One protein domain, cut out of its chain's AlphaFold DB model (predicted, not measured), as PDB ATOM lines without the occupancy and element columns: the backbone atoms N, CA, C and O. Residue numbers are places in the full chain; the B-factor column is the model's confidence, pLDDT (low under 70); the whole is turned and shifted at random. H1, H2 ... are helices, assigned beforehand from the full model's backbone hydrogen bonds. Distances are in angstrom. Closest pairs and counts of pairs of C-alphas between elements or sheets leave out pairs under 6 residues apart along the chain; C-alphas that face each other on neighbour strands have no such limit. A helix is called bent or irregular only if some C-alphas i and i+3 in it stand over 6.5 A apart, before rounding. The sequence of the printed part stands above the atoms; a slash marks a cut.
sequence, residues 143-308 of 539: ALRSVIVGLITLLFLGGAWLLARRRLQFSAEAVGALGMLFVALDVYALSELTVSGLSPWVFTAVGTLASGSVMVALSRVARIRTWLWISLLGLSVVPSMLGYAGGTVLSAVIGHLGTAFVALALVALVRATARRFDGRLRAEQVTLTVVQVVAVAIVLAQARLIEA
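Overview. This is residues 143 to 308 of the 539 residues of an uncharacterized protein of Cryobacterium sp. Sr3 (UniProt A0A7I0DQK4). Six helices run up and down side by side in one flat slab, each folding back on the one before it. H4 lies in the middle, H1 is toward one edge of the slab, and the long H5 with H6 is toward the other. The 166 printed residues include six named helices, H1 to H6 in chain order, and no named strand; the class is all helix. The whole is compact, with a radius of gyration of the C-alphas of 17.1 A, yet flat, spanning 58 by 42 by 18 A.

Along the chain. The longest helix, H5, covers residues 249 to 276 and measures 40.3 A from first to last C-alpha. It is irregular, with C-alphas 272 and 275 7.2 A apart, and has a kink of 32 degrees near residue 270. Before it, H4 covers residues 225 to 245 over 30.7 A; it is irregular too, with C-alphas 236 and 239 7.3 A apart, and has a kink of 36 degrees near residue 239. H6, residues 282 to 303, is 31.4 A long and ends with C-alpha 303 at (251.099, 213.218, 218.620). H3 covers residues 200 to 222 over 31.4 A, and H2 residues 169 to 192 over 34.7 A. H1, residues 143 to 165, is 32.7 A long and begins with C-alpha 143 at (216.366, 224.486, 201.105).

Arrangement. H5 touches the hub, H4, as a hairpin at a shallow tilt of 20 degrees; their closest C-alphas, of Ser 240 and Gly 255, are 3.8 A apart. H5 also forms a hairpin with H6, where the closest C-alphas, of Ala 260 and Gln 292, are 4.4 A apart. H4 touches H6 with residues 229 to 236 alone, the same way at 14 degrees, a shallow tilt; the closest C-alphas, of Trp 229 and Glu 284, are 5.9 A apart. H4 and H3 form a hairpin, closest at the C-alphas of Gly 212 and Ser 231, 4.5 A. H2 touches H4 with residues 173 to 180 alone, closest at the C-alphas of Ala 177 and Thr 226, 5.9 A. H2 and H1 form a hairpin, closest at the C-alphas of Ala 160 and Ala 172, 4.3 A. H1 and H3 only just touch, with 3 pairs of C-alphas within 8 A, the closest those of Trp 161 and Ala 222, 6.1 A. H1 and H6 are apart. In H1, H2 and H6 every O i to N i+4 pair is within hydrogen-bond range; in H3 it is 18 of 19, in H4 15 of 17 and in H5 22 of 24.

Size, cuts and confidence. The two C-alphas farthest apart, of Arg 166 and Ala 308, are 58.4 A apart. The printed part has no cut. The link from H2 to H3 is short, and the other four are tight. Mean pLDDT of the printed part is 92.9, and no printed residue is under 70.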
ATOM      1  N   ALA A 143     217.198 225.682 201.071       78.81
ATOM      2  CA  ALA A 143     216.366 224.486 201.105       78.81
ATOM      3  C   ALA A 143     216.064 224.018 199.679       78.81
ATOM      4  O   ALA A 143     216.265 222.844 199.369       78.81
ATOM      5  N   LEU A 144     215.696 224.941 198.784       81.44
ATOM      6  CA  LEU A 144     215.442 224.632 197.376       81.44
ATOM      7  C   LEU A 144     216.675 224.027 196.690       81.44
ATOM      8  O   LEU A 144     216.560 223.016 195.997       81.44
ATOM      9  N   ARG A 145     217.869 224.588 196.931       77.88
ATOM     10  CA  ARG A 145     219.132 224.038 196.407       77.88
ATOM     11  C   ARG A 145     219.355 222.596 196.866       77.88
ATOM     12  O   ARG A 145     219.636 221.736 196.038       77.88
ATOM     13  N   SER A 146     219.177 222.324 198.158       83.19
ATOM     14  CA  SER A 146     219.353 220.982 198.733       83.19
ATOM     15  C   SER A 146     218.333 219.978 198.182       83.19
ATOM     16  O   SER A 146     218.679 218.832 197.908       83.19
ATOM     17  N   VAL A 147     217.090 220.415 197.944       87.19
ATOM     18  CA  VAL A 147     216.053 219.591 197.301       87.19
ATOM     19  C   VAL A 147     216.435 219.244 195.862       87.19
ATOM     20  O   VAL A 147     216.315 218.086 195.468       87.19
ATOM     21  N   ILE A 148     216.922 220.212 195.079       84.50
ATOM     22  CA  ILE A 148     217.353 219.975 193.693       84.50
ATOM     23  C   ILE A 148     218.520 218.984 193.654       84.50
ATOM     24  O   ILE A 148     218.462 218.017 192.891       84.50
ATOM     25  N   VAL A 149     219.552 219.190 194.481       86.25
ATOM     26  CA  VAL A 149     220.710 218.282 194.551       86.25
ATOM     27  C   VAL A 149     220.248 216.880 194.952       86.25
ATOM     28  O   VAL A 149     220.524 215.942 194.210       86.25
ATOM     29  N   GLY A 150     219.426 216.743 195.997       88.38
ATOM     30  CA  GLY A 150     218.897 215.450 196.435       88.38
ATOM     31  C   GLY A 150     218.042 214.733 195.379       88.38
ATOM     32  O   GLY A 150     218.150 213.515 195.209       88.38
ATOM     33  N   LEU A 151     217.221 215.458 194.608       90.44
ATOM     34  CA  LEU A 151     216.461 214.884 193.488       90.44
ATOM     35  C   LEU A 151     217.386 214.365 192.382       90.44
ATOM     36  O   LEU A 151     217.170 213.269 191.856       90.44
ATOM     37  N   ILE A 152     218.435 215.124 192.053       88.94
ATOM     38  CA  ILE A 152     219.462 214.701 191.099       88.94
ATOM     39  C   ILE A 152     220.177 213.451 191.630       88.94
ATOM     40  O   ILE A 152     220.306 212.475 190.887       88.94
ATOM     41  N   THR A 153     220.553 213.412 192.912       92.88
ATOM     42  CA  THR A 153     221.153 212.235 193.561       92.88
ATOM     43  C   THR A 153     220.290 210.993 193.367       92.88
ATOM     44  O   THR A 153     220.778 209.963 192.893       92.88
ATOM     45  N   LEU A 154     218.992 211.082 193.670       94.00
ATOM     46  CA  LEU A 154     218.053 209.970 193.502       94.00
ATOM     47  C   LEU A 154     217.945 209.520 192.041       94.00
ATOM     48  O   LEU A 154     217.884 208.317 191.782       94.00
ATOM     49  N   LEU A 155     217.972 210.454 191.088       91.38
ATOM     50  CA  LEU A 155     217.938 210.142 189.661       91.38
ATOM     51  C   LEU A 155     219.199 209.388 189.216       91.38
ATOM     52  O   LEU A 155     219.082 208.373 188.527       91.38
ATOM     53  N   PHE A 156     220.391 209.811 189.647       91.62
ATOM     54  CA  PHE A 156     221.640 209.100 189.344       91.62
ATOM     55  C   PHE A 156     221.694 207.723 190.001       91.62
ATOM     56  O   PHE A 156     222.037 206.740 189.337       91.62
ATOM     57  N   LEU A 157     221.315 207.616 191.277       92.75
ATOM     58  CA  LEU A 157     221.313 206.338 191.986       92.75
ATOM     59  C   LEU A 157     220.282 205.364 191.391       92.75
ATOM     60  O   LEU A 157     220.599 204.200 191.128       92.75
ATOM     61  N   GLY A 158     219.066 205.841 191.113       92.12
ATOM     62  CA  GLY A 158     218.008 205.065 190.466       92.12
ATOM     63  C   GLY A 158     218.366 204.658 189.036       92.12
ATOM     64  O   GLY A 158     218.161 203.504 188.652       92.12
ATOM     65  N   GLY A 159     218.971 205.565 188.264       90.06
ATOM     66  CA  GLY A 159     219.460 205.305 186.910       90.06
ATOM     67  C   GLY A 159     220.556 204.241 186.883       90.06
ATOM     68  O   GLY A 159     220.460 203.279 186.120       90.06
ATOM     69  N   ALA A 160     221.552 204.345 187.765       92.00
ATOM     70  CA  ALA A 160     222.599 203.336 187.912       92.00
ATOM     71  C   ALA A 160     222.018 201.962 188.284       92.00
ATOM     72  O   ALA A 160     222.394 200.945 187.699       92.00
ATOM     73  N   TRP A 161     221.043 201.922 189.195       93.38
ATOM     74  CA  TRP A 161     220.355 200.686 189.563       93.38
ATOM     75  C   TRP A 161     219.556 200.070 188.406       93.38
ATOM     76  O   TRP A 161     219.615 198.855 188.190       93.38
ATOM     77  N   LEU A 162     218.842 200.885 187.624       93.88
ATOM     78  CA  LEU A 162     218.112 200.430 186.439       93.88
ATOM     79  C   LEU A 162     219.066 199.878 185.367       93.88
ATOM     80  O   LEU A 162     218.798 198.820 184.792       93.88
ATOM     81  N   LEU A 163     220.194 200.552 185.126       90.94
ATOM     82  CA  LEU A 163     221.239 200.098 184.202       90.94
ATOM     83  C   LEU A 163     221.855 198.768 184.658       90.94
ATOM     84  O   LEU A 163     222.012 197.856 183.840       90.94
ATOM     85  N   ALA A 164     222.123 198.615 185.958       90.50
ATOM     86  CA  ALA A 164     222.619 197.366 186.535       90.50
ATOM     87  C   ALA A 164     221.615 196.219 186.336       90.50
ATOM     88  O   ALA A 164     221.988 195.130 185.894       90.50
ATOM     89  N   ARG A 165     220.316 196.471 186.557       93.06
ATOM     90  CA  ARG A 165     219.243 195.493 186.289       93.06
ATOM     91  C   ARG A 165     219.170 195.075 184.819       93.06
ATOM     92  O   ARG A 165     218.857 193.922 184.535       93.06
ATOM     93  N   ARG A 166     219.509 195.974 183.889       92.19
ATOM     94  CA  ARG A 166     219.594 195.692 182.443       92.19
ATOM     95  C   ARG A 166     220.930 195.075 182.004       92.19
ATOM     96  O   ARG A 166     221.160 194.940 180.807       92.19
ATOM     97  N   ARG A 167     221.795 194.670 182.943       89.75
ATOM     98  CA  ARG A 167     223.133 194.088 182.702       89.75
ATOM     99  C   ARG A 167     224.127 195.030 182.004       89.75
ATOM    100  O   ARG A 167     225.142 194.574 181.483       89.75
ATOM    101  N   LEU A 168     223.892 196.342 182.050       88.38
ATOM    102  CA  LEU A 168     224.808 197.369 181.543       88.38
ATOM    103  C   LEU A 168     225.788 197.800 182.644       88.38
ATOM    104  O   LEU A 168     225.790 198.952 183.075       88.38
ATOM    105  N   GLN A 169     226.605 196.857 183.130       88.06
ATOM    106  CA  GLN A 169     227.411 197.055 184.342       88.06
ATOM    107  C   GLN A 169     228.381 198.236 184.222       88.06
ATOM    108  O   GLN A 169     228.492 199.019 185.153       88.06
ATOM    109  N   PHE A 170     229.058 198.400 183.084       85.69
ATOM    110  CA  PHE A 170     230.053 199.466 182.927       85.69
ATOM    111  C   PHE A 170     229.435 200.863 183.088       85.69
ATOM    112  O   PHE A 170     229.922 201.678 183.870       85.69
ATOM    113  N   SER A 171     228.310 201.113 182.415       84.56
ATOM    114  CA  SER A 171     227.573 202.373 182.538       84.56
ATOM    115  C   SER A 171     226.966 202.544 183.930       84.56
ATOM    116  O   SER A 171     226.985 203.647 184.467       84.56
ATOM    117  N   ALA A 172     226.472 201.461 184.542       89.69
ATOM    118  CA  ALA A 172     225.955 201.492 185.907       89.69
ATOM    119  C   ALA A 172     227.031 201.875 186.937       89.69
ATOM    120  O   ALA A 172     226.741 202.635 187.854       89.69
ATOM    121  N   GLU A 173     228.271 201.401 186.782       91.56
ATOM    122  CA  GLU A 173     229.391 201.765 187.661       91.56
ATOM    123  C   GLU A 173     229.786 203.239 187.492       91.56
ATOM    124  O   GLU A 173     229.984 203.925 188.490       91.56
ATOM    125  N   ALA A 174     229.838 203.756 186.257       88.50
ATOM    126  CA  ALA A 174     230.173 205.160 185.995       88.50
ATOM    127  C   ALA A 174     229.103 206.129 186.527       88.50
ATOM    128  O   ALA A 174     229.405 207.050 187.286       88.50
ATOM    129  N   VAL A 175     227.833 205.886 186.184       89.06
ATOM    130  CA  VAL A 175     226.685 206.665 186.684       89.06
ATOM    131  C   VAL A 175     226.558 206.502 188.201       89.06
ATOM    132  O   VAL A 175     226.267 207.461 188.910       89.06
ATOM    133  N   GLY A 176     226.835 205.305 188.719       90.94
ATOM    134  CA  GLY A 176     226.823 205.018 190.146       90.94
ATOM    135  C   GLY A 176     227.919 205.754 190.916       90.94
ATOM    136  O   GLY A 176     227.647 206.243 192.010       90.94
ATOM    137  N   ALA A 177     229.123 205.876 190.352       91.38
ATOM    138  CA  ALA A 177     230.213 206.672 190.917       91.38
ATOM    139  C   ALA A 177     229.824 208.150 191.025       91.38
ATOM    140  O   ALA A 177     230.004 208.762 192.075       91.38
ATOM    141  N   LEU A 178     229.228 208.694 189.960       87.94
ATOM    142  CA  LEU A 178     228.717 210.060 189.946       87.94
ATOM    143  C   LEU A 178     227.602 210.249 190.984       87.94
ATOM    144  O   LEU A 178     227.642 211.204 191.748       87.94
ATOM    145  N   GLY A 179     226.663 209.306 191.093       92.75
ATOM    146  CA  GLY A 179     225.631 209.333 192.134       92.75
ATOM    147  C   GLY A 179     226.208 209.390 193.553       92.75
ATOM    148  O   GLY A 179     225.710 210.139 194.384       92.75
ATOM    149  N   MET A 180     227.305 208.676 193.832       95.44
ATOM    150  CA  MET A 180     227.979 208.749 195.136       95.44
ATOM    151  C   MET A 180     228.656 210.102 195.401       95.44
ATOM    152  O   MET A 180     228.740 210.510 196.558       95.44
ATOM    153  N   LEU A 181     229.118 210.808 194.364       92.50
ATOM    154  CA  LEU A 181     229.602 212.185 194.508       92.50
ATOM    155  C   LEU A 181     228.466 213.110 194.958       92.50
ATOM    156  O   LEU A 181     228.654 213.904 195.873       92.50
ATOM    157  N   PHE A 182     227.281 212.965 194.364       92.12
ATOM    158  CA  PHE A 182     226.101 213.722 194.778       92.12
ATOM    159  C   PHE A 182     225.662 213.399 196.207       92.12
ATOM    160  O   PHE A 182     225.375 214.319 196.960       92.12
ATOM    161  N   VAL A 183     225.738 212.133 196.635       95.19
ATOM    162  CA  VAL A 183     225.524 211.771 198.050       95.19
ATOM    163  C   VAL A 183     226.494 212.520 198.972       95.19
ATOM    164  O   VAL A 183     226.096 212.989 200.034       95.19
ATOM    165  N   ALA A 184     227.765 212.663 198.585       93.06
ATOM    166  CA  ALA A 184     228.727 213.434 199.373       93.06
ATOM    167  C   ALA A 184     228.382 214.937 199.409       93.06
ATOM    168  O   ALA A 184     228.527 215.565 200.457       93.06
ATOM    169  N   LEU A 185     227.887 215.498 198.300       91.12
ATOM    170  CA  LEU A 185     227.382 216.876 198.251       91.12
ATOM    171  C   LEU A 185     226.132 217.059 199.121       91.12
ATOM    172  O   LEU A 185     226.034 218.069 199.809       91.12
ATOM    173  N   ASP A 186     225.228 216.079 199.165       92.44
ATOM    174  CA  ASP A 186     224.064 216.097 200.058       92.44
ATOM    175  C   ASP A 186     224.498 216.100 201.531       92.44
ATOM    176  O   ASP A 186     223.977 216.868 202.336       92.44
ATOM    177  N   VAL A 187     225.501 215.290 201.897       94.38
ATOM    178  CA  VAL A 187     226.078 215.301 203.255       94.38
ATOM    179  C   VAL A 187     226.706 216.657 203.583       94.38
ATOM    180  O   VAL A 187     226.538 217.155 204.696       94.38
ATOM    181  N   TYR A 188     227.401 217.275 202.627       90.81
ATOM    182  CA  TYR A 188     227.947 218.619 202.799       90.81
ATOM    183  C   TYR A 188     226.838 219.666 202.981       90.81
ATOM    184  O   TYR A 188     226.889 220.436 203.938       90.81
ATOM    185  N   ALA A 189     225.799 219.647 202.145       88.00
ATOM    186  CA  ALA A 189     224.653 220.547 202.268       88.00
ATOM    187  C   ALA A 189     223.946 220.389 203.628       88.00
ATOM    188  O   ALA A 189     223.599 221.381 204.264       88.00
ATOM    189  N   LEU A 190     223.811 219.156 204.130       86.00
ATOM    190  CA  LEU A 190     223.298 218.888 205.478       86.00
ATOM    191  C   LEU A 190     224.189 219.485 206.576       86.00
ATOM    192  O   LEU A 190     223.673 219.958 207.586       86.00
ATOM    193  N   SER A 191     225.511 219.501 206.386       89.88
ATOM    194  CA  SER A 191     226.434 220.124 207.342       89.88
ATOM    195  C   SER A 191     226.299 221.651 207.404       89.88
ATOM    196  O   SER A 191     226.569 222.245 208.447       89.88
ATOM    197  N   GLU A 192     225.804 222.306 206.349       87.06
ATOM    198  CA  GLU A 192     225.508 223.748 206.367       87.06
ATOM    199  C   GLU A 192     224.233 224.092 207.155       87.06
ATOM    200  O   GLU A 192     224.052 225.242 207.559       87.06
ATOM    201  N   LEU A 193     223.359 223.111 207.408       84.88
ATOM    202  CA  LEU A 193     222.133 223.260 208.209       84.88
ATOM    203  C   LEU A 193     222.384 223.101 209.717       84.88
ATOM    204  O   LEU A 193     221.442 222.959 210.498       84.88
ATOM    205  N   THR A 194     223.650 223.093 210.131       85.88
ATOM    206  CA  THR A 194     224.049 222.894 211.524       85.88
ATOM    207  C   THR A 194     223.449 223.971 212.431       85.88
ATOM    208  O   THR A 194     223.603 225.169 212.194       85.88
ATOM    209  N   VAL A 195     222.778 223.531 213.499       87.56
ATOM    210  CA  VAL A 195     222.220 224.406 214.540       87.56
ATOM    211  C   VAL A 195     223.355 225.105 215.296       87.56
ATOM    212  O   VAL A 195     224.405 224.506 215.544       87.56
ATOM    213  N   SER A 196     223.143 226.361 215.692       84.69
ATOM    214  CA  SER A 196     224.104 227.123 216.493       84.69
ATOM    215  C   SER A 196     224.533 226.344 217.746       84.69
ATOM    216  O   SER A 196     223.708 225.849 218.510       84.69
ATOM    217  N   GLY A 197     225.849 226.223 217.946       84.12
ATOM    218  CA  GLY A 197     226.445 225.496 219.074       84.12
ATOM    219  C   GLY A 197     226.837 224.042 218.788       84.12
ATOM    220  O   GLY A 197     227.545 223.452 219.599       84.12
ATOM    221  N   LEU A 198     226.459 223.469 217.640       89.25
ATOM    222  CA  LEU A 198     226.970 222.170 217.186       89.25
ATOM    223  C   LEU A 198     228.060 222.355 216.125       89.25
ATOM    224  O   LEU A 198     228.028 223.289 215.329       89.25
ATOM    225  N   SER A 199     229.047 221.458 216.114       92.38
ATOM    226  CA  SER A 199     230.102 221.474 215.097       92.38
ATOM    227  C   SER A 199     229.577 220.895 213.775       92.38
ATOM    228  O   SER A 199     228.999 219.801 213.800       92.38
ATOM    229  N   PRO A 200     229.827 221.539 212.614       93.62
ATOM    230  CA  PRO A 200     229.459 220.998 211.301       93.62
ATOM    231  C   PRO A 200     229.993 219.584 211.061       93.62
ATOM    232  O   PRO A 200     229.344 218.761 210.419       93.62
ATOM    233  N   TRP A 201     231.139 219.256 211.663       95.50
ATOM    234  CA  TRP A 201     231.737 217.926 211.609       95.50
ATOM    235  C   TRP A 201     230.843 216.818 212.182       95.50
ATOM    236  O   TRP A 201     230.907 215.691 211.690       95.50
ATOM    237  N   VAL A 202     229.990 217.112 213.172       94.88
ATOM    238  CA  VAL A 202     229.028 216.135 213.716       94.88
ATOM    239  C   VAL A 202     227.979 215.787 212.666       94.88
ATOM    240  O   VAL A 202     227.720 214.610 212.426       94.88
ATOM    241  N   PHE A 203     227.414 216.793 211.994       93.44
ATOM    242  CA  PHE A 203     226.426 216.582 210.936       93.44
ATOM    243  C   PHE A 203     227.038 215.850 209.740       93.44
ATOM    244  O   PHE A 203     226.449 214.881 209.259       93.44
ATOM    245  N   THR A 204     228.256 216.218 209.329       95.31
ATOM    246  CA  THR A 204     228.999 215.502 208.281       95.31
ATOM    247  C   THR A 204     229.250 214.043 208.667       95.31
ATOM    248  O   THR A 204     229.050 213.146 207.846       95.31
ATOM    249  N   ALA A 205     229.634 213.772 209.919       96.69
ATOM    250  CA  ALA A 205     229.861 212.418 210.416       96.69
ATOM    251  C   ALA A 205     228.575 211.580 210.418       96.69
ATOM    252  O   ALA A 205     228.578 210.458 209.912       96.69
ATOM    253  N   VAL A 206     227.470 212.123 210.941       95.94
ATOM    254  CA  VAL A 206     226.163 211.445 210.982       95.94
ATOM    255  C   VAL A 206     225.632 211.206 209.570       95.94
ATOM    256  O   VAL A 206     225.215 210.091 209.256       95.94
ATOM    257  N   GLY A 207     225.708 212.211 208.695       95.88
ATOM    258  CA  GLY A 207     225.311 212.098 207.294       95.88
ATOM    259  C   GLY A 207     226.127 211.039 206.555       95.88
ATOM    260  O   GLY A 207     225.549 210.181 205.888       95.88
ATOM    261  N   THR A 208     227.452 211.021 206.730       97.38
ATOM    262  CA  THR A 208     228.344 210.013 206.125       97.38
ATOM    263  C   THR A 208     228.071 208.615 206.679       97.38
ATOM    264  O   THR A 208     228.042 207.645 205.922       97.38
ATOM    265  N   LEU A 209     227.825 208.488 207.987       97.69
ATOM    266  CA  LEU A 209     227.501 207.217 208.632       97.69
ATOM    267  C   LEU A 209     226.175 206.648 208.114       97.69
ATOM    268  O   LEU A 209     226.117 205.477 207.732       97.69
ATOM    269  N   ALA A 210     225.124 207.469 208.080       97.31
ATOM    270  CA  ALA A 210     223.797 207.074 207.626       97.31
ATOM    271  C   ALA A 210     223.802 206.728 206.130       97.31
ATOM    272  O   ALA A 210     223.456 205.605 205.756       97.31
ATOM    273  N   SER A 211     224.262 207.654 205.284       96.81
ATOM    274  CA  SER A 211     224.315 207.455 203.831       96.81
ATOM    275  C   SER A 211     225.245 206.304 203.446       96.81
ATOM    276  O   SER A 211     224.842 205.421 202.692       96.81
ATOM    277  N   GLY A 212     226.444 206.226 204.029       97.06
ATOM    278  CA  GLY A 212     227.387 205.135 203.803       97.06
ATOM    279  C   GLY A 212     226.813 203.776 204.201       97.06
ATOM    280  O   GLY A 212     226.929 202.815 203.445       97.06
ATOM    281  N   SER A 213     226.122 203.678 205.341       97.06
ATOM    282  CA  SER A 213     225.493 202.422 205.782       97.06
ATOM    283  C   SER A 213     224.363 201.983 204.849       97.06
ATOM    284  O   SER A 213     224.309 200.815 204.448       97.06
ATOM    285  N   VAL A 214     223.497 202.921 204.448       96.94
ATOM    286  CA  VAL A 214     222.423 202.674 203.473       96.94
ATOM    287  C   VAL A 214     223.015 202.231 202.138       96.94
ATOM    288  O   VAL A 214     222.581 201.226 201.574       96.94
ATOM    289  N   MET A 215     224.063 202.896 201.658       96.25
ATOM    290  CA  MET A 215     224.696 202.563 200.384       96.25
ATOM    291  C   MET A 215     225.481 201.245 200.424       96.25
ATOM    292  O   MET A 215     225.486 200.501 199.439       96.25
ATOM    293  N   VAL A 216     226.057 200.853 201.566       95.44
ATOM    294  CA  VAL A 216     226.584 199.490 201.763       95.44
ATOM    295  C   VAL A 216     225.458 198.452 201.673       95.44
ATOM    296  O   VAL A 216     225.648 197.400 201.060       95.44
ATOM    297  N   ALA A 217     224.277 198.714 202.234       94.69
ATOM    298  CA  ALA A 217     223.139 197.803 202.114       94.69
ATOM    299  C   ALA A 217     222.619 197.723 200.666       94.69
ATOM    300  O   ALA A 217     222.453 196.623 200.132       94.69
ATOM    301  N   LEU A 218     222.444 198.867 199.999       93.94
ATOM    302  CA  LEU A 218     221.961 198.943 198.619       93.94
ATOM    303  C   LEU A 218     222.947 198.335 197.621       93.94
ATOM    304  O   LEU A 218     222.528 197.599 196.730       93.94
ATOM    305  N   SER A 219     224.253 198.549 197.792       92.50
ATOM    306  CA  SER A 219     225.277 197.949 196.923       92.50
ATOM    307  C   SER A 219     225.255 196.419 196.957       92.50
ATOM    308  O   SER A 219     225.480 195.782 195.929       92.50
ATOM    309  N   ARG A 220     224.895 195.800 198.092       90.12
ATOM    310  CA  ARG A 220     224.721 194.338 198.190       90.12
ATOM    311  C   ARG A 220     223.540 193.821 197.371       90.12
ATOM    312  O   ARG A 220     223.589 192.676 196.926       90.12
ATOM    313  N   VAL A 221     222.491 194.626 197.209       91.06
ATOM    314  CA  VAL A 221     221.294 194.275 196.427       91.06
ATOM    315  C   VAL A 221     221.515 194.582 194.946       91.06
ATOM    316  O   VAL A 221     221.236 193.743 194.095       91.06
ATOM    317  N   ALA A 222     222.052 195.763 194.641       90.06
ATOM    318  CA  ALA A 222     222.288 196.250 193.285       90.06
ATOM    319  C   ALA A 222     223.511 195.616 192.600       90.06
ATOM    320  O   ALA A 222     223.611 195.666 191.380       90.06
ATOM    321  N   ARG A 223     224.441 195.032 193.373       90.31
ATOM    322  CA  ARG A 223     225.746 194.524 192.910       90.31
ATOM    323  C   ARG A 223     226.577 195.573 192.151       90.31
ATOM    324  O   ARG A 223     227.336 195.228 191.250       90.31
ATOM    325  N   ILE A 224     226.458 196.846 192.534       91.38
ATOM    326  CA  ILE A 224     227.290 197.944 192.017       91.38
ATOM    327  C   ILE A 224     228.495 198.090 192.944       91.38
ATOM    328  O   ILE A 224     228.354 198.427 194.124       91.38
ATOM    329  N   ARG A 225     229.684 197.782 192.428       92.31
ATOM    330  CA  ARG A 225     230.923 197.706 193.207       92.31
ATOM    331  C   ARG A 225     231.385 199.084 193.665       92.31
ATOM    332  O   ARG A 225     231.829 199.225 194.802       92.31
ATOM    333  N   THR A 226     231.240 200.101 192.824       92.44
ATOM    334  CA  THR A 226     231.703 201.459 193.128       92.44
ATOM    335  C   THR A 226     230.928 202.075 194.292       92.44
ATOM    336  O   THR A 226     231.526 202.733 195.140       92.44
ATOM    337  N   TRP A 227     229.629 201.774 194.420       95.00
ATOM    338  CA  TRP A 227     228.830 202.159 195.590       95.00
ATOM    339  C   TRP A 227     229.394 201.576 196.878       95.00
ATOM    340  O   TRP A 227     229.570 202.301 197.856       95.00
ATOM    341  N   LEU A 228     229.712 200.278 196.877       94.38
ATOM    342  CA  LEU A 228     230.316 199.623 198.033       94.38
ATOM    343  C   LEU A 228     231.665 200.269 198.368       94.38
ATOM    344  O   LEU A 228     231.896 200.627 199.519       94.38
ATOM    345  N   TRP A 229     232.535 200.444 197.371       95.44
ATOM    346  CA  TRP A 229     233.883 200.977 197.563       95.44
ATOM    347  C   TRP A 229     233.880 202.390 198.165       95.44
ATOM    348  O   TRP A 229     234.512 202.602 199.200       95.44
ATOM    349  N   ILE A 230     233.117 203.328 197.589       96.00
ATOM    350  CA  ILE A 230     233.037 204.712 198.091       96.00
ATOM    351  C   ILE A 230     232.391 204.753 199.480       96.00
ATOM    352  O   ILE A 230     232.860 205.473 200.357       96.00
ATOM    353  N   SER A 231     231.360 203.939 199.721       96.69
ATOM    354  CA  SER A 231     230.685 203.912 201.025       96.69
ATOM    355  C   SER A 231     231.582 203.372 202.133       96.69
ATOM    356  O   SER A 231     231.585 203.910 203.234       96.69
ATOM    357  N   LEU A 232     232.379 202.335 201.857       97.50
ATOM    358  CA  LEU A 232     233.363 201.821 202.813       97.50
ATOM    359  C   LEU A 232     234.438 202.865 203.127       97.50
ATOM    360  O   LEU A 232     234.827 203.002 204.285       97.50
ATOM    361  N   LEU A 233     234.892 203.610 202.115       97.31
ATOM    362  CA  LEU A 233     235.832 204.711 202.306       97.31
ATOM    363  C   LEU A 233     235.219 205.806 203.192       97.31
ATOM    364  O   LEU A 233     235.827 206.171 204.195       97.31
ATOM    365  N   GLY A 234     234.000 206.261 202.891       97.25
ATOM    366  CA  GLY A 234     233.294 207.257 203.703       97.25
ATOM    367  C   GLY A 234     233.107 206.799 205.151       97.25
ATOM    368  O   GLY A 234     233.515 207.496 206.077       97.25
ATOM    369  N   LEU A 235     232.592 205.581 205.353       98.31
ATOM    370  CA  LEU A 235     232.408 204.985 206.680       98.31
ATOM    371  C   LEU A 235     233.713 204.881 207.472       98.31
ATOM    372  O   LEU A 235     233.696 205.045 208.690       98.31
ATOM    373  N   SER A 236     234.840 204.625 206.801       98.38
ATOM    374  CA  SER A 236     236.130 204.536 207.482       98.38
ATOM    375  C   SER A 236     236.571 205.864 208.097       98.38
ATOM    376  O   SER A 236     237.194 205.837 209.147       98.38
ATOM    377  N   VAL A 237     236.201 207.008 207.506       98.19
ATOM    378  CA  VAL A 237     236.653 208.355 207.914       98.19
ATOM    379  C   VAL A 237     235.711 209.013 208.942       98.19
ATOM    380  O   VAL A 237     236.077 210.006 209.573       98.19
ATOM    381  N   VAL A 238     234.527 208.440 209.195       98.50
ATOM    382  CA  VAL A 238     233.555 208.945 210.191       98.50
ATOM    383  C   VAL A 238     234.185 209.219 211.570       98.50
ATOM    384  O   VAL A 238     233.943 210.301 212.110       98.50
ATOM    385  N   PRO A 239     235.024 208.336 212.155       98.62
ATOM    386  CA  PRO A 239     235.625 208.607 213.461       98.62
ATOM    387  C   PRO A 239     236.536 209.838 213.460       98.62
ATOM    388  O   PRO A 239     236.495 210.617 214.406       98.62
ATOM    389  N   SER A 240     237.307 210.071 212.394       98.25
ATOM    390  CA  SER A 240     238.108 211.297 212.277       98.25
ATOM    391  C   SER A 240     237.255 212.558 212.173       98.25
ATOM    392  O   SER A 240     237.600 213.553 212.801       98.25
ATOM    393  N   MET A 241     236.110 212.518 211.477       98.00
ATOM    394  CA  MET A 241     235.164 213.644 211.460       98.00
ATOM    395  C   MET A 241     234.665 213.960 212.878       98.00
ATOM    396  O   MET A 241     234.717 215.108 213.307       98.00
ATOM    397  N   LEU A 242     234.277 212.938 213.648       97.94
ATOM    398  CA  LEU A 242     233.892 213.109 215.055       97.94
ATOM    399  C   LEU A 242     235.055 213.612 215.925       97.94
ATOM    400  O   LEU A 242     234.848 214.434 216.812       97.94
ATOM    401  N   GLY A 243     236.284 213.172 215.649       97.62
ATOM    402  CA  GLY A 243     237.481 213.667 216.325       97.62
ATOM    403  C   GLY A 243     237.710 215.163 216.109       97.62
ATOM    404  O   GLY A 243     237.976 215.888 217.068       97.62
ATOM    405  N   TYR A 244     237.535 215.646 214.875       97.12
ATOM    406  CA  TYR A 244     237.595 217.077 214.558       97.12
ATOM    407  C   TYR A 244     236.445 217.872 215.179       97.12
ATOM    408  O   TYR A 244     236.642 219.024 215.562       97.12
ATOM    409  N   ALA A 245     235.269 217.263 215.351       96.44
ATOM    410  CA  ALA A 245     234.156 217.901 216.047       96.44
ATOM    411  C   ALA A 245     234.475 218.239 217.513       96.44
ATOM    412  O   ALA A 245     233.927 219.207 218.034       96.44
ATOM    413  N   GLY A 246     235.367 217.475 218.157       95.50
ATOM    414  CA  GLY A 246     235.808 217.721 219.533       95.50
ATOM    415  C   GLY A 246     236.705 218.951 219.709       95.50
ATOM    416  O   GLY A 246     236.936 219.362 220.840       95.50
ATOM    417  N   GLY A 247     237.207 219.546 218.622       94.81
ATOM    418  CA  GLY A 247     237.920 220.828 218.653       94.81
ATOM    419  C   GLY A 247     239.326 220.811 219.265       94.81
ATOM    420  O   GLY A 247     239.952 221.863 219.327       94.81
ATOM    421  N   THR A 248     239.849 219.653 219.678       95.94
ATOM    422  CA  THR A 248     241.204 219.520 220.242       95.94
ATOM    423  C   THR A 248     242.077 218.615 219.374       95.94
ATOM    424  O   THR A 248     241.584 217.754 218.638       95.94
ATOM    425  N   VAL A 249     243.401 218.757 219.481       96.94
ATOM    426  CA  VAL A 249     244.331 217.841 218.799       96.94
ATOM    427  C   VAL A 249     244.172 216.415 219.325       96.94
ATOM    428  O   VAL A 249     244.173 215.468 218.538       96.94
ATOM    429  N   LEU A 250     243.961 216.244 220.635       96.19
ATOM    430  CA  LEU A 250     243.746 214.929 221.235       96.19
ATOM    431  C   LEU A 250     242.493 214.245 220.667       96.19
ATOM    432  O   LEU A 250     242.555 213.073 220.292       96.19
ATOM    433  N   SER A 251     241.371 214.965 220.543       97.06
ATOM    434  CA  SER A 251     240.155 214.405 219.943       97.06
ATOM    435  C   SER A 251     240.362 214.048 218.469       97.06
ATOM    436  O   SER A 251     239.905 212.988 218.038       97.06
ATOM    437  N   ALA A 252     241.112 214.853 217.708       97.81
ATOM    438  CA  ALA A 252     241.472 214.536 216.324       97.81
ATOM    439  C   ALA A 252     242.346 213.271 216.221       97.81
ATOM    440  O   ALA A 252     242.073 212.403 215.388       97.81
ATOM    441  N   VAL A 253     243.338 213.114 217.104       98.19
ATOM    442  CA  VAL A 253     244.194 211.919 217.193       98.19
ATOM    443  C   VAL A 253     243.371 210.670 217.510       98.19
ATOM    444  O   VAL A 253     243.507 209.654 216.826       98.19
ATOM    445  N   ILE A 254     242.475 210.746 218.500       98.06
ATOM    446  CA  ILE A 254     241.558 209.648 218.842       98.06
ATOM    447  C   ILE A 254     240.651 209.322 217.650       98.06
ATOM    448  O   ILE A 254     240.439 208.148 217.342       98.06
ATOM    449  N   GLY A 255     240.167 210.339 216.934       98.38
ATOM    450  CA  GLY A 255     239.373 210.177 215.722       98.38
ATOM    451  C   GLY A 255     240.117 209.427 214.615       98.38
ATOM    452  O   GLY A 255     239.589 208.462 214.071       98.38
ATOM    453  N   HIS A 256     241.362 209.800 214.306       98.56
ATOM    454  CA  HIS A 256     242.181 209.099 213.302       98.56
ATOM    455  C   HIS A 256     242.549 207.676 213.723       98.56
ATOM    456  O   HIS A 256     242.517 206.753 212.907       98.56
ATOM    457  N   LEU A 257     242.824 207.457 215.008       98.38
ATOM    458  CA  LEU A 257     243.017 206.112 215.542       98.38
ATOM    459  C   LEU A 257     241.739 205.273 215.370       98.38
ATOM    460  O   LEU A 257     241.799 204.141 214.885       98.38
ATOM    461  N   GLY A 258     240.575 205.854 215.673       98.56
ATOM    462  CA  GLY A 258     239.262 205.270 215.414       98.56
ATOM    463  C   GLY A 258     239.053 204.925 213.938       98.56
ATOM    464  O   GLY A 258     238.619 203.816 213.635       98.56
ATOM    465  N   THR A 259     239.436 205.813 213.015       98.69
ATOM    466  CA  THR A 259     239.391 205.585 211.559       98.69
ATOM    467  C   THR A 259     240.186 204.337 211.172       98.69
ATOM    468  O   THR A 259     239.704 203.499 210.407       98.69
ATOM    469  N   ALA A 260     241.369 204.136 211.755       98.44
ATOM    470  CA  ALA A 260     242.183 202.953 211.489       98.44
ATOM    471  C   ALA A 260     241.536 201.649 212.016       98.44
ATOM    472  O   ALA A 260     241.529 200.630 211.313       98.44
ATOM    473  N   PHE A 261     240.930 201.676 213.211       98.50
ATOM    474  CA  PHE A 261     240.180 200.537 213.765       98.50
ATOM    475  C   PHE A 261     238.899 200.233 212.980       98.50
ATOM    476  O   PHE A 261     238.607 199.066 212.706       98.50
ATOM    477  N   VAL A 262     238.150 201.254 212.562       98.56
ATOM    478  CA  VAL A 262     236.958 201.073 211.725       98.56
ATOM    479  C   VAL A 262     237.353 200.512 210.365       98.56
ATOM    480  O   VAL A 262     236.765 199.525 209.931       98.56
ATOM    481  N   ALA A 263     238.401 201.036 209.726       98.25
ATOM    482  CA  ALA A 263     238.925 200.464 208.488       98.25
ATOM    483  C   ALA A 263     239.301 198.979 208.658       98.25
ATOM    484  O   ALA A 263     239.021 198.168 207.775       98.25
ATOM    485  N   LEU A 264     239.850 198.584 209.814       97.75
ATOM    486  CA  LEU A 264     240.150 197.181 210.125       97.75
ATOM    487  C   LEU A 264     238.891 196.315 210.221       97.75
ATOM    488  O   LEU A 264     238.843 195.227 209.638       97.75
ATOM    489  N   ALA A 265     237.866 196.798 210.922       97.50
ATOM    490  CA  ALA A 265     236.575 196.125 211.008       97.50
ATOM    491  C   ALA A 265     235.913 195.999 209.623       97.50
ATOM    492  O   ALA A 265     235.377 194.943 209.276       97.50
ATOM    493  N   LEU A 266     236.022 197.033 208.784       97.12
ATOM    494  CA  LEU A 266     235.508 197.024 207.417       97.12
ATOM    495  C   LEU A 266     236.260 196.035 206.517       97.12
ATOM    496  O   LEU A 266     235.621 195.373 205.705       97.12
ATOM    497  N   VAL A 267     237.574 195.837 206.684       96.25
ATOM    498  CA  VAL A 267     238.310 194.773 205.967       96.25
ATOM    499  C   VAL A 267     237.747 193.391 206.314       96.25
ATOM    500  O   VAL A 267     237.569 192.553 205.422       96.25
ATOM    501  N   ALA A 268     237.419 193.145 207.587       93.94
ATOM    502  CA  ALA A 268     236.779 191.900 208.013       93.94
ATOM    503  C   ALA A 268     235.390 191.732 207.372       93.94
ATOM    504  O   ALA A 268     235.077 190.666 206.832       93.94
ATOM    505  N   LEU A 269     234.593 192.806 207.352       92.69
ATOM    506  CA  LEU A 269     233.275 192.835 206.718       92.69
ATOM    507  C   LEU A 269     233.357 192.547 205.214       92.69
ATOM    508  O   LEU A 269     232.626 191.695 204.711       92.69
ATOM    509  N   VAL A 270     234.283 193.202 204.505       93.25
ATOM    510  CA  VAL A 270     234.524 193.014 203.067       93.25
ATOM    511  C   VAL A 270     234.828 191.553 202.758       93.25
ATOM    512  O   VAL A 270     234.255 190.995 201.820       93.25
ATOM    513  N   ARG A 271     235.674 190.897 203.563       89.94
ATOM    514  CA  ARG A 271     235.981 189.465 203.408       89.94
ATOM    515  C   ARG A 271     234.751 188.586 203.607       89.94
ATOM    516  O   ARG A 271     234.544 187.672 202.812       89.94
ATOM    517  N   ALA A 272     233.920 188.875 204.608       88.00
ATOM    518  CA  ALA A 272     232.677 188.138 204.836       88.00
ATOM    519  C   ALA A 272     231.692 188.295 203.662       88.00
ATOM    520  O   ALA A 272     231.027 187.338 203.265       88.00
ATOM    521  N   THR A 273     231.642 189.480 203.048       86.12
ATOM    522  CA  THR A 273     230.747 189.768 201.916       86.12
ATOM    523  C   THR A 273     231.307 189.391 200.545       86.12
ATOM    524  O   THR A 273     230.553 189.380 199.573       86.12
ATOM    525  N   ALA A 274     232.594 189.041 200.443       87.31
ATOM    526  CA  ALA A 274     233.275 188.798 199.170       87.31
ATOM    527  C   ALA A 274     232.612 187.705 198.319       87.31
ATOM    528  O   ALA A 274     232.623 187.799 197.094       87.31
ATOM    529  N   ARG A 275     231.960 186.717 198.950       81.56
ATOM    530  CA  ARG A 275     231.219 185.649 198.252       81.56
ATOM    531  C   ARG A 275     230.110 186.175 197.330       81.56
ATOM    532  O   ARG A 275     229.764 185.494 196.377       81.56
ATOM    533  N   ARG A 276     229.558 187.370 197.590       80.69
ATOM    534  CA  ARG A 276     228.505 187.981 196.754       80.69
ATOM    535  C   ARG A 276     229.028 188.782 195.557       80.69
ATOM    536  O   ARG A 276     228.238 189.093 194.674       80.69
ATOM    537  N   PHE A 277     230.320 189.109 195.537       81.69
ATOM    538  CA  PHE A 277     230.984 189.912 194.502       81.69
ATOM    539  C   PHE A 277     232.099 189.100 193.815       81.69
ATOM    540  O   PHE A 277     233.225 189.575 193.647       81.69
ATOM    541  N   ASP A 278     231.811 187.830 193.514       78.75
ATOM    542  CA  ASP A 278     232.702 186.879 192.829       78.75
ATOM    543  C   ASP A 278     234.083 186.682 193.489       78.75
ATOM    544  O   ASP A 278     235.049 186.268 192.854       78.75
ATOM    545  N   GLY A 279     234.211 187.001 194.782       73.19
ATOM    546  CA  GLY A 279     235.450 186.852 195.550       73.19
ATOM    547  C   GLY A 279     236.537 187.897 195.262       73.19
ATOM    548  O   GLY A 279     237.607 187.825 195.867       73.19
ATOM    549  N   ARG A 280     236.306 188.892 194.392       74.56
ATOM    550  CA  ARG A 280     237.358 189.804 193.877       74.56
ATOM    551  C   ARG A 280     237.405 191.183 194.550       74.56
ATOM    552  O   ARG A 280     237.675 192.179 193.880       74.56
ATOM    553  N   LEU A 281     237.234 191.269 195.872       87.25
ATOM    554  CA  LEU A 281     237.263 192.548 196.614       87.25
ATOM    555  C   LEU A 281     238.669 192.976 197.095       87.25
ATOM    556  O   LEU A 281     238.846 193.472 198.207       87.25
ATOM    557  N   ARG A 282     239.707 192.733 196.283       90.12
ATOM    558  CA  ARG A 282     241.097 193.064 196.656       90.12
ATOM    559  C   ARG A 282     241.346 194.573 196.674       90.12
ATOM    560  O   ARG A 282     242.080 195.034 197.539       90.12
ATOM    561  N   ALA A 283     240.748 195.323 195.748       91.19
ATOM    562  CA  ALA A 283     240.927 196.772 195.667       91.19
ATOM    563  C   ALA A 283     240.394 197.469 196.929       91.19
ATOM    564  O   ALA A 283     241.093 198.277 197.518       91.19
ATOM    565  N   GLU A 284     239.218 197.063 197.406       94.44
ATOM    566  CA  GLU A 284     238.573 197.550 198.627       94.44
ATOM    567  C   GLU A 284     239.454 197.303 199.849       94.44
ATOM    568  O   GLU A 284     239.670 198.201 200.658       94.44
ATOM    569  N   GLN A 285     240.001 196.090 199.967       94.88
ATOM    570  CA  GLN A 285     240.904 195.755 201.064       94.88
ATOM    571  C   GLN A 285     242.198 196.576 200.998       94.88
ATOM    572  O   GLN A 285     242.646 197.064 202.029       94.88
ATOM    573  N   VAL A 286     242.775 196.768 199.805       95.75
ATOM    574  CA  VAL A 286     243.968 197.609 199.618       95.75
ATOM    575  C   VAL A 286     243.671 199.059 199.995       95.75
ATOM    576  O   VAL A 286     244.436 199.634 200.759       95.75
ATOM    577  N   THR A 287     242.558 199.634 199.534       96.62
ATOM    578  CA  THR A 287     242.153 201.003 199.888       96.62
ATOM    579  C   THR A 287     241.988 201.156 201.397       96.62
ATOM    580  O   THR A 287     242.554 202.080 201.968       96.62
ATOM    581  N   LEU A 288     241.292 200.232 202.066       97.44
ATOM    582  CA  LEU A 288     241.125 200.281 203.523       97.44
ATOM    583  C   LEU A 288     242.461 200.130 204.267       97.44
ATOM    584  O   LEU A 288     242.682 200.817 205.259       97.44
ATOM    585  N   THR A 289     243.386 199.296 203.783       96.75
ATOM    586  CA  THR A 289     244.742 199.215 204.352       96.75
ATOM    587  C   THR A 289     245.537 200.504 204.131       96.75
ATOM    588  O   THR A 289     246.249 200.932 205.035       96.75
ATOM    589  N   VAL A 290     245.403 201.165 202.977       97.62
ATOM    590  CA  VAL A 290     246.016 202.485 202.743       97.62
ATOM    591  C   VAL A 290     245.449 203.514 203.720       97.62
ATOM    592  O   VAL A 290     246.228 204.230 204.343       97.62
ATOM    593  N   VAL A 291     244.129 203.538 203.929       98.00
ATOM    594  CA  VAL A 291     243.486 204.414 204.923       98.00
ATOM    595  C   VAL A 291     244.047 204.163 206.324       98.00
ATOM    596  O   VAL A 291     244.376 205.121 207.013       98.00
ATOM    597  N   GLN A 292     244.237 202.904 206.734       97.69
ATOM    598  CA  GLN A 292     244.866 202.581 208.022       97.69
ATOM    599  C   GLN A 292     246.283 203.143 208.141       97.69
ATOM    600  O   GLN A 292     246.616 203.742 209.158       97.69
ATOM    601  N   VAL A 293     247.121 202.940 207.119       97.81
ATOM    602  CA  VAL A 293     248.511 203.423 207.122       97.81
ATOM    603  C   VAL A 293     248.548 204.946 207.196       97.81
ATOM    604  O   VAL A 293     249.291 205.497 208.004       97.81
ATOM    605  N   VAL A 294     247.718 205.625 206.399       98.38
ATOM    606  CA  VAL A 294     247.612 207.089 206.401       98.38
ATOM    607  C   VAL A 294     247.115 207.594 207.755       98.38
ATOM    608  O   VAL A 294     247.722 208.500 208.315       98.38
ATOM    609  N   ALA A 295     246.077 206.982 208.326       98.25
ATOM    610  CA  ALA A 295     245.547 207.367 209.630       98.25
ATOM    611  C   ALA A 295     246.584 207.194 210.752       98.25
ATOM    612  O   ALA A 295     246.772 208.105 211.553       98.25
ATOM    613  N   VAL A 296     247.327 206.079 210.777       98.38
ATOM    614  CA  VAL A 296     248.430 205.871 211.734       98.38
ATOM    615  C   VAL A 296     249.542 206.903 211.532       98.38
ATOM    616  O   VAL A 296     250.049 207.450 212.509       98.38
ATOM    617  N   ALA A 297     249.905 207.221 210.286       98.19
ATOM    618  CA  ALA A 297     250.902 208.251 209.998       98.19
ATOM    619  C   ALA A 297     250.453 209.642 210.483       98.19
ATOM    620  O   ALA A 297     251.250 210.365 211.078       98.19
ATOM    621  N   ILE A 298     249.176 209.993 210.292       98.25
ATOM    622  CA  ILE A 298     248.591 211.243 210.795       98.25
ATOM    623  C   ILE A 298     248.608 211.272 212.326       98.25
ATOM    624  O   ILE A 298     249.034 212.273 212.896       98.25
ATOM    625  N   VAL A 299     248.216 210.179 212.992       98.44
ATOM    626  CA  VAL A 299     248.277 210.053 214.461       98.44
ATOM    627  C   VAL A 299     249.693 210.320 214.972       98.44
ATOM    628  O   VAL A 299     249.872 211.127 215.879       98.44
ATOM    629  N   LEU A 300     250.710 209.700 214.366       97.38
ATOM    630  CA  LEU A 300     252.107 209.903 214.760       97.38
ATOM    631  C   LEU A 300     252.585 211.340 214.496       97.38
ATOM    632  O   LEU A 300     253.308 211.904 215.315       97.38
ATOM    633  N   ALA A 301     252.162 211.956 213.389       97.31
ATOM    634  CA  ALA A 301     252.505 213.340 213.065       97.31
ATOM    635  C   ALA A 301     251.845 214.357 214.017       97.31
ATOM    636  O   ALA A 301     252.454 215.379 214.339       97.31
ATOM    637  N   GLN A 302     250.619 214.078 214.468       96.69
ATOM    638  CA  GLN A 302     249.856 214.925 215.386       96.69
ATOM    639  C   GLN A 302     250.207 214.697 216.857       96.69
ATOM    640  O   GLN A 302     249.989 215.598 217.658       96.69
ATOM    641  N   ALA A 303     250.787 213.549 217.227       94.56
ATOM    642  CA  ALA A 303     251.099 213.218 218.620       94.56
ATOM    643  C   ALA A 303     251.942 214.296 219.332       94.56
ATOM    644  O   ALA A 303     251.714 214.583 220.501       94.56
ATOM    645  N   ARG A 304     252.860 214.949 218.606       95.75
ATOM    646  CA  ARG A 304     253.703 216.043 219.128       95.75
ATOM    647  C   ARG A 304     252.969 217.369 219.365       95.75
ATOM    648  O   ARG A 304     253.561 218.295 219.902       95.75
ATOM    649  N   LEU A 305     251.742 217.490 218.867       95.94
ATOM    650  CA  LEU A 305     250.902 218.685 218.960       95.94
ATOM    651  C   LEU A 305     249.796 218.514 220.011       95.94
ATOM    652  O   LEU A 305     248.921 219.365 220.113       95.94
ATOM    653  N   ILE A 306     249.787 217.397 220.747       95.31
ATOM    654  CA  ILE A 306     248.796 217.153 221.793       95.31
ATOM    655  C   ILE A 306     249.037 218.140 222.934       95.31
ATOM    656  O   ILE A 306     250.082 218.118 223.581       95.31
ATOM    657  N   GLU A 307     248.039 218.976 223.182       94.38
ATOM    658  CA  GLU A 307     247.971 219.840 224.355       94.38
ATOM    659  C   GLU A 307     247.622 218.993 225.585       94.38
ATOM    660  O   GLU A 307     246.713 218.157 225.542       94.38
ATOM    661  N   ALA A 308     248.360 219.183 226.676       92.50
ATOM    662  CA  ALA A 308     248.115 218.514 227.946       92.50
ATOM    663  C   ALA A 308     248.474 219.447 229.104       92.50
ATOM    664  O   ALA A 308     249.477 220.157 229.040       92.50
TER     665      ALA A 308